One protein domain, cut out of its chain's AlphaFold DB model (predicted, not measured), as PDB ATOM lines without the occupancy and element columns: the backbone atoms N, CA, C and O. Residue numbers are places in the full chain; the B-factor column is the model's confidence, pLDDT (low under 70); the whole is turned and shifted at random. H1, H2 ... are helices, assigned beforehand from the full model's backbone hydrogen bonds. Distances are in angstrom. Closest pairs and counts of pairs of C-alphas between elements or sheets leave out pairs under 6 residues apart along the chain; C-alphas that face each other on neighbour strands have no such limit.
ATOM      1  N   SER A   2      71.299 -23.897  37.202       58.53
ATOM      2  CA  SER A   2      70.158 -23.599  36.316       58.53
ATOM      3  C   SER A   2      70.586 -22.584  35.244       58.53
ATOM      4  O   SER A   2      71.027 -21.495  35.598       58.53
ATOM      5  N   GLY A   3      70.543 -22.976  33.965       79.62
ATOM      6  CA  GLY A   3      70.920 -22.133  32.820       79.62
ATOM      7  C   GLY A   3      72.350 -22.285  32.275       79.62
ATOM      8  O   GLY A   3      72.667 -21.659  31.267       79.62
ATOM      9  N   GLU A   4      73.215 -23.110  32.873       83.56
ATOM     10  CA  GLU A   4      74.527 -23.417  32.275       83.56
ATOM     11  C   GLU A   4      74.395 -24.447  31.140       83.56
ATOM     12  O   GLU A   4      73.531 -25.327  31.186       83.56
ATOM     13  N   ARG A   5      75.268 -24.356  30.122       81.88
ATOM     14  CA  ARG A   5      75.355 -25.387  29.076       81.88
ATOM     15  C   ARG A   5      75.624 -26.751  29.728       81.88
ATOM     16  O   ARG A   5      76.517 -26.829  30.574       81.88
ATOM     17  N   PRO A   6      74.903 -27.816  29.335       87.06
ATOM     18  CA  PRO A   6      75.197 -29.160  29.812       87.06
ATOM     19  C   PRO A   6      76.656 -29.523  29.521       87.06
ATOM     20  O   PRO A   6      77.131 -29.338  28.401       87.06
ATOM     21  N   SER A   7      77.363 -30.032  30.527       87.62
ATOM     22  CA  SER A   7      78.702 -30.596  30.360       87.62
ATOM     23  C   SER A   7      78.596 -32.093  30.098       87.62
ATOM     24  O   SER A   7      77.883 -32.792  30.822       87.62
ATOM     25  N   PHE A   8      79.343 -32.603  29.124       89.94
ATOM     26  CA  PHE A   8      79.528 -34.044  28.979       89.94
ATOM     27  C   PHE A   8      80.456 -34.539  30.092       89.94
ATOM     28  O   PHE A   8      81.536 -33.988  30.291       89.94
ATOM     29  N   LYS A   9      80.014 -35.553  30.841       91.94
ATOM     30  CA  LYS A   9      80.815 -36.234  31.859       91.94
ATOM     31  C   LYS A   9      80.880 -37.707  31.487       91.94
ATOM     32  O   LYS A   9      79.835 -38.332  31.311       91.94
ATOM     33  N   GLU A  10      82.090 -38.232  31.358       93.38
ATOM     34  CA  GLU A  10      82.304 -39.657  31.128       93.38
ATOM     35  C   GLU A  10      81.735 -40.478  32.293       93.38
ATOM     36  O   GLU A  10      81.767 -40.053  33.455       93.38
ATOM     37  N   VAL A  11      81.173 -41.642  31.966       95.00
ATOM     38  CA  VAL A  11      80.615 -42.581  32.941       95.00
ATOM     39  C   VAL A  11      81.597 -43.735  33.075       95.00
ATOM     40  O   VAL A  11      81.752 -44.529  32.150       95.00
ATOM     41  N   GLU A  12      82.269 -43.805  34.217       95.75
ATOM     42  CA  GLU A  12      83.240 -44.857  34.521       95.75
ATOM     43  C   GLU A  12      82.595 -46.251  34.419       95.75
ATOM     44  O   GLU A  12      81.478 -46.460  34.903       95.75
ATOM     45  N   GLY A  13      83.278 -47.195  33.766       96.25
ATOM     46  CA  GLY A  13      82.790 -48.566  33.588       96.25
ATOM     47  C   GLY A  13      81.726 -48.729  32.494       96.25
ATOM     48  O   GLY A  13      81.136 -49.804  32.377       96.25
ATOM     49  N   SER A  14      81.435 -47.679  31.715       96.31
ATOM     50  CA  SER A  14      80.483 -47.728  30.590       96.31
ATOM     51  C   SER A  14      81.130 -48.056  29.239       96.31
ATOM     52  O   SER A  14      80.457 -48.043  28.201       96.31
ATOM     53  N   GLU A  15      82.428 -48.358  29.230       96.38
ATOM     54  CA  GLU A  15      83.177 -48.696  28.030       96.38
ATOM     55  C   GLU A  15      82.638 -49.990  27.409       96.38
ATOM     56  O   GLU A  15      82.334 -50.972  28.087       96.38
ATOM     57  N   ARG A  16      82.522 -50.008  26.079       96.19
ATOM     58  CA  ARG A  16      82.060 -51.186  25.343       96.19
ATOM     59  C   ARG A  16      82.829 -51.360  24.047       96.19
ATOM     60  O   ARG A  16      83.172 -50.383  23.383       96.19
ATOM     61  N   VAL A  17      83.029 -52.613  23.656       96.50
ATOM     62  CA  VAL A  17      83.597 -52.973  22.355       96.50
ATOM     63  C   VAL A  17      82.451 -53.191  21.374       96.50
ATOM     64  O   VAL A  17      81.560 -54.000  21.625       96.50
ATOM     65  N   ILE A  18      82.469 -52.463  20.259       96.50
ATOM     66  CA  ILE A  18      81.525 -52.642  19.155       96.50
ATOM     67  C   ILE A  18      82.311 -53.282  18.003       96.50
ATOM     68  O   ILE A  18      83.201 -52.619  17.469       96.50
ATOM     69  N   PRO A  19      82.039 -54.544  17.622       96.88
ATOM     70  CA  PRO A  19      82.679 -55.152  16.460       96.88
ATOM     71  C   PRO A  19      82.341 -54.361  15.191       96.88
ATOM     72  O   PRO A  19      81.166 -54.108  14.922       96.88
ATOM     73  N   CYS A  20      83.351 -53.975  14.414       97.38
ATOM     74  CA  CYS A  20      83.151 -53.349  13.111       97.38
ATOM     75  C   CYS A  20      84.209 -53.814  12.112       97.38
ATOM     76  O   CYS A  20      85.389 -53.903  12.450       97.38
ATOM     77  N   ASP A  21      83.795 -54.029  10.866       98.00
ATOM     78  CA  ASP A  21      84.728 -54.236   9.754       98.00
ATOM     79  C   ASP A  21      85.282 -52.896   9.243       98.00
ATOM     80  O   ASP A  21      86.429 -52.809   8.812       98.00
ATOM     81  N   MET A  22      84.469 -51.832   9.314       97.62
ATOM     82  CA  MET A  22      84.814 -50.468   8.904       97.62
ATOM     83  C   MET A  22      84.120 -49.426   9.791       97.62
ATOM     84  O   MET A  22      82.971 -49.611  10.194       97.62
ATOM     85  N   ALA A  23      84.802 -48.304  10.038       96.12
ATOM     86  CA  ALA A  23      84.279 -47.159  10.781       96.12
ATOM     87  C   ALA A  23      84.423 -45.867   9.960       96.12
ATOM     88  O   ALA A  23      85.511 -45.546   9.485       96.12
ATOM     89  N   PHE A  24      83.329 -45.111   9.828       96.12
ATOM     90  CA  PHE A  24      83.292 -43.821   9.135       96.12
ATOM     91  C   PHE A  24      83.026 -42.705  10.141       96.12
ATOM     92  O   PHE A  24      81.991 -42.692  10.810       96.12
ATOM     93  N   LEU A  25      83.956 -41.759  10.251       94.62
ATOM     94  CA  LEU A  25      83.848 -40.645  11.187       94.62
ATOM     95  C   LEU A  25      83.171 -39.451  10.506       94.62
ATOM     96  O   LEU A  25      83.761 -38.798   9.651       94.62
ATOM     97  N   ALA A  26      81.935 -39.149  10.906       94.81
ATOM     98  CA  ALA A  26      81.149 -38.020  10.401       94.81
ATOM     99  C   ALA A  26      81.100 -36.864  11.419       94.81
ATOM    100  O   ALA A  26      80.031 -36.408  11.814       94.81
ATOM    101  N   MET A  27      82.271 -36.415  11.883       92.75
ATOM    102  CA  MET A  27      82.403 -35.386  12.935       92.75
ATOM    103  C   MET A  27      82.268 -33.943  12.413       92.75
ATOM    104  O   MET A  27      82.314 -33.001  13.199       92.75
ATOM    105  N   GLY A  28      82.088 -33.769  11.101       91.06
ATOM    106  CA  GLY A  28      82.035 -32.461  10.450       91.06
ATOM    107  C   GLY A  28      83.420 -31.851  10.215       91.06
ATOM    108  O   GLY A  28      84.432 -32.547  10.203       91.06
ATOM    109  N   PHE A  29      83.436 -30.537  10.005       89.94
ATOM    110  CA  PHE A  29      84.619 -29.706   9.773       89.94
ATOM    111  C   PHE A  29      84.563 -28.522  10.745       89.94
ATOM    112  O   PHE A  29      83.480 -28.074  11.113       89.94
ATOM    113  N   LEU A  30      85.710 -28.004  11.180       88.81
ATOM    114  CA  LEU A  30      85.736 -26.923  12.173       88.81
ATOM    115  C   LEU A  30      85.787 -25.542  11.520       88.81
ATOM    116  O   LEU A  30      84.938 -24.697  11.794       88.81
ATOM    117  N   HIS A  31      86.768 -25.339  10.650       93.25
ATOM    118  CA  HIS A  31      87.081 -24.075   9.996       93.25
ATOM    119  C   HIS A  31      87.891 -24.359   8.716       93.25
ATOM    120  O   HIS A  31      88.319 -25.504   8.519       93.25
ATOM    121  N   PRO A  32      88.106 -23.372   7.827       93.44
ATOM    122  CA  PRO A  32      89.051 -23.508   6.723       93.44
ATOM    123  C   PRO A  32      90.443 -23.959   7.155       93.44
ATOM    124  O   PRO A  32      90.915 -23.633   8.245       93.44
ATOM    125  N   GLU A  33      91.134 -24.663   6.262       92.62
ATOM    126  CA  GLU A  33      92.557 -24.918   6.447       92.62
ATOM    127  C   GLU A  33      93.321 -23.587   6.384       92.62
ATOM    128  O   GLU A  33      93.161 -22.844   5.415       92.62
ATOM    129  N   PRO A  34      94.181 -23.272   7.370       91.00
ATOM    130  CA  PRO A  34      94.898 -21.995   7.436       91.00
ATOM    131  C   PRO A  34      96.042 -21.893   6.410       91.00
ATOM    132  O   PRO A  34      96.883 -21.005   6.491       91.00
ATOM    133  N   THR A  35      96.131 -22.837   5.476       93.62
ATOM    134  CA  THR A  35      97.220 -22.984   4.511       93.62
ATOM    135  C   THR A  35      96.793 -22.475   3.128       93.62
ATOM    136  O   THR A  35      95.722 -21.892   2.945       93.62
ATOM    137  N   GLY A  36      97.660 -22.649   2.125       93.75
ATOM    138  CA  GLY A  36      97.344 -22.294   0.743       93.75
ATOM    139  C   GLY A  36      97.113 -20.794   0.571       93.75
ATOM    140  O   GLY A  36      97.935 -19.987   1.002       93.75
ATOM    141  N   VAL A  37      96.001 -20.425  -0.066       93.00
ATOM    142  CA  VAL A  37      95.681 -19.028  -0.402       93.00
ATOM    143  C   VAL A  37      95.549 -18.153   0.845       93.00
ATOM    144  O   VAL A  37      95.996 -17.011   0.815       93.00
ATOM    145  N   LEU A  38      95.005 -18.678   1.953       95.38
ATOM    146  CA  LEU A  38      94.857 -17.898   3.187       95.38
ATOM    147  C   LEU A  38      96.218 -17.500   3.765       95.38
ATOM    148  O   LEU A  38      96.417 -16.339   4.106       95.38
ATOM    149  N   ALA A  39      97.172 -18.435   3.794       95.62
ATOM    150  CA  ALA A  39      98.540 -18.153   4.223       95.62
ATOM    151  C   ALA A  39      99.291 -17.250   3.230       95.62
ATOM    152  O   ALA A  39     100.029 -16.362   3.640       95.62
ATOM    153  N   GLN A  40      99.110 -17.462   1.922       96.81
ATOM    154  CA  GLN A  40      99.783 -16.672   0.880       96.81
ATOM    155  C   GLN A  40      99.348 -15.205   0.874       96.81
ATOM    156  O   GLN A  40     100.154 -14.334   0.561       96.81
ATOM    157  N   LEU A  41      98.083 -14.947   1.204       96.31
ATOM    158  CA  LEU A  41      97.519 -13.605   1.309       96.31
ATOM    159  C   LEU A  41      97.607 -13.032   2.731       96.31
ATOM    160  O   LEU A  41      97.116 -11.933   2.947       96.31
ATOM    161  N   ASP A  42      98.199 -13.749   3.693       97.12
ATOM    162  CA  ASP A  42      98.261 -13.339   5.103       97.12
ATOM    163  C   ASP A  42      96.879 -12.921   5.649       97.12
ATOM    164  O   ASP A  42      96.670 -11.810   6.143       97.12
ATOM    165  N   ILE A  43      95.884 -13.794   5.455       98.00
ATOM    166  CA  ILE A  43      94.507 -13.570   5.903       98.00
ATOM    167  C   ILE A  43      94.391 -13.909   7.388       98.00
ATOM    168  O   ILE A  43      94.681 -15.029   7.811       98.00
ATOM    169  N   ALA A  44      93.910 -12.951   8.176       97.81
ATOM    170  CA  ALA A  44      93.681 -13.122   9.603       97.81
ATOM    171  C   ALA A  44      92.517 -14.089   9.877       97.81
ATOM    172  O   ALA A  44      91.501 -14.089   9.174       97.81
ATOM    173  N   LEU A  45      92.646 -14.878  10.945       97.69
ATOM    174  CA  LEU A  45      91.617 -15.806  11.420       97.69
ATOM    175  C   LEU A  45      91.074 -15.368  12.787       97.69
ATOM    176  O   LEU A  45      91.773 -14.704  13.551       97.69
ATOM    177  N   ASP A  46      89.823 -15.721  13.081       96.50
ATOM    178  CA  ASP A  46      89.192 -15.494  14.384       96.50
ATOM    179  C   ASP A  46      89.588 -16.573  15.413       96.50
ATOM    180  O   ASP A  46      90.242 -17.566  15.088       96.50
ATOM    181  N   ASP A  47      89.142 -16.419  16.664       95.19
ATOM    182  CA  ASP A  47      89.413 -17.382  17.750       95.19
ATOM    183  C   ASP A  47      88.860 -18.798  17.474       95.19
ATOM    184  O   ASP A  47      89.196 -19.755  18.173       95.19
ATOM    185  N   ARG A  48      87.978 -18.943  16.476       93.69
ATOM    186  CA  ARG A  48      87.396 -20.215  16.028       93.69
ATOM    187  C   ARG A  48      88.090 -20.764  14.773       93.69
ATOM    188  O   ARG A  48      87.685 -21.825  14.303       93.69
ATOM    189  N   GLY A  49      89.102 -20.073  14.245       95.38
ATOM    190  CA  GLY A  49      89.854 -20.430  13.041       95.38
ATOM    191  C   GLY A  49      89.184 -20.043  11.717       95.38
ATOM    192  O   GLY A  49      89.708 -20.384  10.660       95.38
ATOM    193  N   ASN A  50      88.038 -19.355  11.738       97.12
ATOM    194  CA  ASN A  50      87.382 -18.872  10.517       97.12
ATOM    195  C   ASN A  50      88.061 -17.599  10.014       97.12
ATOM    196  O   ASN A  50      88.741 -16.918  10.775       97.12
ATOM    197  N   VAL A  51      87.838 -17.230   8.751       97.81
ATOM    198  CA  VAL A  51      88.351 -15.971   8.196       97.81
ATOM    199  C   VAL A  51      87.762 -14.788   8.964       97.81
ATOM    200  O   VAL A  51      86.547 -14.555   8.946       97.81
ATOM    201  N   ALA A  52      88.634 -14.029   9.626       97.75
ATOM    202  CA  ALA A  52      88.244 -12.844  10.366       97.75
ATOM    203  C   ALA A  52      87.801 -11.747   9.392       97.75
ATOM    204  O   ALA A  52      88.458 -11.474   8.386       97.75
ATOM    205  N   THR A  53      86.673 -11.108   9.698       98.00
ATOM    206  CA  THR A  53      86.082 -10.074   8.841       98.00
ATOM    207  C   THR A  53      85.518  -8.914   9.651       98.00
ATOM    208  O   THR A  53      85.000  -9.104  10.753       98.00
ATOM    209  N   GLN A  54      85.572  -7.709   9.080       97.06
ATOM    210  CA  GLN A  54      84.749  -6.571   9.490       97.06
ATOM    211  C   GLN A  54      83.622  -6.414   8.465       97.06
ATOM    212  O   GLN A  54      83.852  -6.060   7.309       97.06
ATOM    213  N   GLY A  55      82.396  -6.765   8.859       95.44
ATOM    214  CA  GLY A  55      81.338  -7.031   7.885       95.44
ATOM    215  C   GLY A  55      81.702  -8.261   7.047       95.44
ATOM    216  O   GLY A  55      81.704  -9.374   7.571       95.44
ATOM    217  N   PHE A  56      82.035  -8.045   5.774       97.62
ATOM    218  CA  PHE A  56      82.498  -9.092   4.852       97.62
ATOM    219  C   PHE A  56      83.953  -8.920   4.406       97.62
ATOM    220  O   PHE A  56      84.513  -9.848   3.827       97.62
ATOM    221  N   ALA A  57      84.564  -7.760   4.664       98.25
ATOM    222  CA  ALA A  57      85.941  -7.472   4.276       98.25
ATOM    223  C   ALA A  57      86.919  -8.142   5.246       98.25
ATOM    224  O   ALA A  57      86.685  -8.136   6.459       98.25
ATOM    225  N   THR A  58      87.997  -8.723   4.723       98.25
ATOM    226  CA  THR A  58      89.083  -9.281   5.540       98.25
ATOM    227  C   THR A  58      90.078  -8.180   5.931       98.25
ATOM    228  O   THR A  58      89.832  -6.991   5.725       98.25
ATOM    229  N   ASN A  59      91.216  -8.557   6.516       97.94
ATOM    230  CA  ASN A  59      92.327  -7.634   6.752       97.94
ATOM    231  C   ASN A  59      93.060  -7.209   5.466       97.94
ATOM    232  O   ASN A  59      93.833  -6.256   5.518       97.94
ATOM    233  N   GLN A  60      92.849  -7.904   4.346       98.12
ATOM    234  CA  GLN A  60      93.465  -7.571   3.063       98.12
ATOM    235  C   GLN A  60      92.505  -6.743   2.212       98.12
ATOM    236  O   GLN A  60      91.342  -7.103   2.019       98.12
ATOM    237  N   GLU A  61      93.004  -5.631   1.679       97.31
ATOM    238  CA  GLU A  61      92.209  -4.710   0.872       97.31
ATOM    239  C   GLU A  61      91.667  -5.399  -0.391       97.31
ATOM    240  O   GLU A  61      92.384  -6.103  -1.104       97.31
ATOM    241  N   GLY A  62      90.371  -5.218  -0.657       96.69
ATOM    242  CA  GLY A  62      89.688  -5.846  -1.788       96.69
ATOM    243  C   GLY A  62      89.423  -7.350  -1.636       96.69
ATOM    244  O   GLY A  62      88.898  -7.958  -2.569       96.69
ATOM    245  N   VAL A  63      89.741  -7.957  -0.487       97.88
ATOM    246  CA  VAL A  63      89.463  -9.371  -0.205       97.88
ATOM    247  C   VAL A  63      88.292  -9.493   0.766       97.88
ATOM    248  O   VAL A  63      88.233  -8.840   1.806       97.88
ATOM    249  N   PHE A  64      87.351 -10.371   0.426       98.31
ATOM    250  CA  PHE A  64      86.118 -10.577   1.176       98.31
ATOM    251  C   PHE A  64      85.886 -12.066   1.429       98.31
ATOM    252  O   PHE A  64      86.335 -12.916   0.658       98.31
ATOM    253  N   ALA A  65      85.155 -12.390   2.494       97.81
ATOM    254  CA  ALA A  65      84.775 -13.760   2.831       97.81
ATOM    255  C   ALA A  65      83.277 -13.857   3.136       97.81
ATOM    256  O   ALA A  65      82.667 -12.909   3.622       97.81
ATOM    257  N   ALA A  66      82.679 -15.015   2.855       97.62
ATOM    258  CA  ALA A  66      81.264 -15.291   3.091       97.62
ATOM    259  C   ALA A  66      81.026 -16.786   3.349       97.62
ATOM    260  O   ALA A  66      81.868 -17.630   3.035       97.62
ATOM    261  N   GLY A  67      79.850 -17.109   3.890       96.69
ATOM    262  CA  GLY A  67      79.429 -18.487   4.147       96.69
ATOM    263  C   GLY A  67      80.315 -19.188   5.178       96.69
ATOM    264  O   GLY A  67      80.831 -18.557   6.102       96.69
ATOM    265  N   ASP A  68      80.512 -20.495   5.003       96.12
ATOM    266  CA  ASP A  68      81.195 -21.344   5.988       96.12
ATOM    267  C   ASP A  68      82.642 -20.918   6.281       96.12
ATOM    268  O   ASP A  68      83.116 -21.127   7.393       96.12
ATOM    269  N   MET A  69      83.321 -20.257   5.334       95.00
ATOM    270  CA  MET A  69      84.665 -19.692   5.539       95.00
ATOM    271  C   MET A  69      84.699 -18.620   6.634       95.00
ATOM    272  O   MET A  69      85.731 -18.434   7.270       95.00
ATOM    273  N   ARG A  70      83.584 -17.908   6.831       95.81
ATOM    274  CA  ARG A  70      83.456 -16.760   7.735       95.81
ATOM    275  C   ARG A  70      82.730 -17.127   9.024       95.81
ATOM    276  O   ARG A  70      83.113 -16.687  10.100       95.81
ATOM    277  N   THR A  71      81.661 -17.920   8.928       93.62
ATOM    278  CA  THR A  71      80.782 -18.218  10.074       93.62
ATOM    279  C   THR A  71      81.012 -19.598  10.697       93.62
ATOM    280  O   THR A  71      80.519 -19.873  11.802       93.62
ATOM    281  N   GLY A  72      81.751 -20.465  10.003       93.19
ATOM    282  CA  GLY A  72      81.762 -21.903  10.236       93.19
ATOM    283  C   GLY A  72      80.538 -22.581   9.617       93.19
ATOM    284  O   GLY A  72      79.627 -21.912   9.120       93.19
ATOM    285  N   GLN A  73      80.529 -23.913   9.673       91.81
ATOM    286  CA  GLN A  73      79.555 -24.770   8.991       91.81
ATOM    287  C   GLN A  73      78.103 -24.332   9.181       91.81
ATOM    288  O   GLN A  73      77.629 -24.163  10.311       91.81
ATOM    289  N   SER A  74      77.375 -24.200   8.075       92.19
ATOM    290  CA  SER A  74      76.000 -23.720   8.088       92.19
ATOM    291  C   SER A  74      75.093 -24.440   7.093       92.19
ATOM    292  O   SER A  74      75.458 -25.396   6.414       92.19
ATOM    293  N   LEU A  75      73.843 -23.978   7.029       94.50
ATOM    294  CA  LEU A  75      72.885 -24.423   6.023       94.50
ATOM    295  C   LEU A  75      73.158 -23.715   4.696       94.50
ATOM    296  O   LEU A  75      73.414 -22.513   4.680       94.50
ATOM    297  N   VAL A  76      72.947 -24.415   3.581       96.00
ATOM    298  CA  VAL A  76      73.120 -23.858   2.226       96.00
ATOM    299  C   VAL A  76      72.376 -22.529   2.046       96.00
ATOM    300  O   VAL A  76      72.933 -21.574   1.515       96.00
ATOM    301  N   VAL A  77      71.145 -22.414   2.556       96.25
ATOM    302  CA  VAL A  77      70.357 -21.168   2.476       96.25
ATOM    303  C   VAL A  77      71.005 -19.994   3.220       96.25
ATOM    304  O   VAL A  77      70.895 -18.850   2.781       96.25
ATOM    305  N   ARG A  78      71.716 -20.259   4.324       94.75
ATOM    306  CA  ARG A  78      72.462 -19.231   5.061       94.75
ATOM    307  C   ARG A  78      73.686 -18.799   4.267       94.75
ATOM    308  O   ARG A  78      73.901 -17.602   4.138       94.75
ATOM    309  N   CYS A  79      74.405 -19.739   3.656       96.38
ATOM    310  CA  CYS A  79      75.536 -19.429   2.780       96.38
ATOM    311  C   CYS A  79      75.109 -18.617   1.550       96.38
ATOM    312  O   CYS A  79      75.807 -17.687   1.160       96.38
ATOM    313  N   ILE A  80      73.933 -18.904   0.979       95.94
ATOM    314  CA  ILE A  80      73.351 -18.096  -0.103       95.94
ATOM    315  C   ILE A  80      73.055 -16.673   0.383       95.94
ATOM    316  O   ILE A  80      73.369 -15.712  -0.317       95.94
ATOM    317  N   ASN A  81      72.459 -16.516   1.567       94.50
ATOM    318  CA  ASN A  81      72.200 -15.187   2.121       94.50
ATOM    319  C   ASN A  81      73.505 -14.421   2.393       94.50
ATOM    320  O   ASN A  81      73.632 -13.297   1.928       94.50
ATOM    321  N   GLU A  82      74.483 -15.043   3.051       96.69
ATOM    322  CA  GLU A  82      75.824 -14.483   3.273       96.69
ATOM    323  C   GLU A  82      76.487 -14.049   1.961       96.69
ATOM    324  O   GLU A  82      77.016 -12.947   1.878       96.69
ATOM    325  N   GLY A  83      76.417 -14.877   0.915       97.00
ATOM    326  CA  GLY A  83      76.964 -14.541  -0.399       97.00
ATOM    327  C   GLY A  83      76.294 -13.319  -1.031       97.00
ATOM    328  O   GLY A  83      76.975 -12.481  -1.614       97.00
ATOM    329  N   ARG A  84      74.969 -13.175  -0.881       96.56
ATOM    330  CA  ARG A  84      74.234 -11.999  -1.376       96.56
ATOM    331  C   ARG A  84      74.626 -10.730  -0.632       96.56
ATOM    332  O   ARG A  84      74.865  -9.714  -1.270       96.56
ATOM    333  N   GLU A  85      74.708 -10.788   0.692       96.50
ATOM    334  CA  GLU A  85      75.116  -9.639   1.506       96.50
ATOM    335  C   GLU A  85      76.591  -9.270   1.259       96.50
ATOM    336  O   GLU A  85      76.924  -8.092   1.144       96.50
ATOM    337  N   CYS A  86      77.466 -10.259   1.064       97.81
ATOM    338  CA  CYS A  86      78.859 -10.042   0.674       97.81
ATOM    339  C   CYS A  86      78.975  -9.374  -0.702       97.81
ATOM    340  O   CYS A  86      79.731  -8.419  -0.860       97.81
ATOM    341  N   ALA A  87      78.173  -9.804  -1.682       97.44
ATOM    342  CA  ALA A  87      78.138  -9.174  -3.001       97.44
ATOM    343  C   ALA A  87      77.757  -7.687  -2.926       97.44
ATOM    344  O   ALA A  87      78.325  -6.882  -3.656       97.44
ATOM    345  N   ARG A  88      76.856  -7.305  -2.010       96.25
ATOM    346  CA  ARG A  88      76.557  -5.891  -1.749       96.25
ATOM    347  C   ARG A  88      77.752  -5.135  -1.193       96.25
ATOM    348  O   ARG A  88      78.031  -4.045  -1.664       96.25
ATOM    349  N   ALA A  89      78.444  -5.702  -0.206       96.75
ATOM    350  CA  ALA A  89      79.613  -5.062   0.389       96.75
ATOM    351  C   ALA A  89      80.728  -4.856  -0.649       96.75
ATOM    352  O   ALA A  89      81.377  -3.814  -0.662       96.75
ATOM    353  N   ILE A  90      80.910  -5.824  -1.551       98.19
ATOM    354  CA  ILE A  90      81.838  -5.713  -2.683       98.19
ATOM    355  C   ILE A  90      81.383  -4.614  -3.653       98.19
ATOM    356  O   ILE A  90      82.204  -3.809  -4.082       98.19
ATOM    357  N   ASP A  91      80.094  -4.553  -3.992       97.56
ATOM    358  CA  ASP A  91      79.538  -3.525  -4.883       97.56
ATOM    359  C   ASP A  91      79.700  -2.114  -4.294       97.56
ATOM    360  O   ASP A  91      80.213  -1.221  -4.960       97.56
ATOM    361  N   GLU A  92      79.379  -1.929  -3.010       96.12
ATOM    362  CA  GLU A  92      79.608  -0.670  -2.286       96.12
ATOM    363  C   GLU A  92      81.091  -0.278  -2.283       96.12
ATOM    364  O   GLU A  92      81.414   0.888  -2.511       96.12
ATOM    365  N   TYR A  93      81.990  -1.242  -2.074       97.38
ATOM    366  CA  TYR A  93      83.434  -1.016  -2.098       97.38
ATOM    367  C   TYR A  93      83.940  -0.576  -3.480       97.38
ATOM    368  O   TYR A  93      84.734   0.358  -3.576       97.38
ATOM    369  N   LEU A  94      83.477  -1.223  -4.554       97.69
ATOM    370  CA  LEU A  94      83.931  -0.935  -5.918       97.69
ATOM    371  C   LEU A  94      83.298   0.334  -6.504       97.69
ATOM    372  O   LEU A  94      83.949   1.050  -7.262       97.69
ATOM    373  N   MET A  95      82.031   0.599  -6.180       97.31
ATOM    374  CA  MET A  95      81.219   1.624  -6.843       97.31
ATOM    375  C   MET A  95      80.964   2.862  -5.971       97.31
ATOM    376  O   MET A  95      80.492   3.879  -6.480       97.31
ATOM    377  N   GLY A  96      81.248   2.800  -4.666       94.69
ATOM    378  CA  GLY A  96      80.930   3.853  -3.693       94.69
ATOM    379  C   GLY A  96      79.466   3.864  -3.227       94.69
ATOM    380  O   GLY A  96      79.063   4.746  -2.471       94.69
ATOM    381  N   GLY A  97      78.662   2.899  -3.675       91.31
ATOM    382  CA  GLY A  97      77.264   2.697  -3.296       91.31
ATOM    383  C   GLY A  97      76.687   1.469  -3.999       91.31
ATOM    384  O   GLY A  97      77.286   0.968  -4.944       91.31
ATOM    385  N   THR A  98      75.528   0.978  -3.556       93.38
ATOM    386  CA  THR A  98      74.893  -0.208  -4.153       93.38
ATOM    387  C   THR A  98      73.390  -0.032  -4.326       93.38
ATOM    388  O   THR A  98      72.712   0.554  -3.481       93.38
ATOM    389  N   ASN A  99      72.866  -0.601  -5.413       91.56
ATOM    390  CA  ASN A  99      71.429  -0.721  -5.686       91.56
ATOM    391  C   ASN A  99      70.940  -2.174  -5.591       91.56
ATOM    392  O   ASN A  99      69.836  -2.487  -6.031       91.56
ATOM    393  N   LEU A 100      71.772  -3.087  -5.084       92.06
ATOM    394  CA  LEU A 100      71.367  -4.472  -4.878       92.06
ATOM    395  C   LEU A 100      70.298  -4.550  -3.768       92.06
ATOM    396  O   LEU A 100      70.048  -3.575  -3.059       92.06
ATOM    397  N   GLU A 101      69.697  -5.721  -3.561       89.62
ATOM    398  CA  GLU A 101      68.755  -5.968  -2.454       89.62
ATOM    399  C   GLU A 101      69.488  -6.417  -1.189       89.62
ATOM    400  O   GLU A 101      70.434  -7.199  -1.299       89.62
ATOM    401  N   ALA A 102      69.038  -5.986  -0.004       86.44
ATOM    402  CA  ALA A 102      69.572  -6.427   1.292       86.44
ATOM    403  C   ALA A 102      68.473  -7.025   2.165       86.44
ATOM    404  O   ALA A 102      67.314  -6.625   2.083       86.44
ATOM    405  N   LYS A 103      68.834  -7.892   3.111       82.69
ATOM    406  CA  LYS A 103      67.886  -8.352   4.136       82.69
ATOM    407  C   LYS A 103      67.262  -7.189   4.922       82.69
ATOM    408  O   LYS A 103      66.082  -7.251   5.256       82.69
ATOM    409  N   ALA A 104      68.053  -6.162   5.236       79.56
ATOM    410  CA  ALA A 104      67.593  -4.987   5.980       79.56
ATOM    411  C   ALA A 104      66.785  -4.000   5.115       79.56
ATOM    412  O   ALA A 104      65.904  -3.325   5.635       79.56
ATOM    413  N   ASN A 105      67.051  -3.969   3.805       73.94
ATOM    414  CA  ASN A 105      66.425  -3.081   2.827       73.94
ATOM    415  C   ASN A 105      65.820  -3.940   1.717       73.94
ATOM    416  O   ASN A 105      66.384  -4.059   0.630       73.94
ATOM    417  N   SER A 106      64.713  -4.600   2.049       72.62
ATOM    418  CA  SER A 106      63.951  -5.406   1.100       72.62
ATOM    419  C   SER A 106      62.906  -4.529   0.429       72.62
ATOM    420  O   SER A 106      62.066  -3.954   1.127       72.62
ATOM    421  N   LEU A 107      62.888  -4.491  -0.905       66.38
ATOM    422  CA  LEU A 107      61.835  -3.804  -1.667       66.38
ATOM    423  C   LEU A 107      60.419  -4.297  -1.317       66.38
ATOM    424  O   LEU A 107      59.452  -3.550  -1.457       66.38
ATOM    425  N   MET A 108      60.292  -5.531  -0.810       64.75
ATOM    426  CA  MET A 108      59.023  -6.109  -0.345       64.75
ATOM    427  C   MET A 108      58.546  -5.562   1.011       64.75
ATOM    428  O   MET A 108      57.389  -5.764   1.356       64.75
ATOM    429  N   LEU A 109      59.419  -4.927   1.804       57.56
ATOM    430  CA  LEU A 109      59.056  -4.304   3.090       57.56
ATOM    431  C   LEU A 109      58.660  -2.826   2.937       57.56
ATOM    432  O   LEU A 109      58.154  -2.228   3.882       57.56
ATOM    433  N   SER A 110      58.911  -2.242   1.764       54.75
ATOM    434  CA  SER A 110      58.601  -0.851   1.409       54.75
ATOM    435  C   SER A 110      57.333  -0.686   0.552       54.75
ATOM    436  O   SER A 110      57.056   0.430   0.112       54.75
ATOM    437  N   ALA A 111      56.590  -1.772   0.309       48.91
ATOM    438  CA  ALA A 111      55.297  -1.799  -0.384       48.91
ATOM    439  C   ALA A 111      54.162  -2.088   0.609       48.91
ATOM    440  O   ALA A 111      53.071  -1.502   0.427       48.91
TER     441      ALA A 111
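This is residues 2 to 111 of the 111 residues of the protein "FAD-dependent oxidoreductase" of Vibrio alginolyticus (UniProt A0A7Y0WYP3). There is little regular structure: an arm, residues 2 to 27, sticks out from a small body of loops and one long helix, H3. A tail, residues 105 to 111, stands free. The printed part has 110 residues, 28 in helices H1, H2 and H3 in chain order, and is all helix. It is extended, with a radius of gyration of the C-alphas of 20.6 A and spans of 64 by 43 by 34 A.

H1, residues 37 to 40, is apart from H2, residues 68 to 71, and H3, residues 76 to 95. H2 and H3 are close but not clearly touching; their closest C-alphas, of Asp 68 and Cys 79, are 6.8 A apart. In H3 every O i to N i+4 pair is within hydrogen-bond range.

Find C-alpha 37, where H1 begins, at (95.681, -19.028, -0.402). H3 runs 28.2 A to C-alpha 95 at (81.219, 1.624, -6.843).

The printed part has no cut. H1 to H2 is a long link. pLDDT is under 70 at residues 2 and 107 to 111.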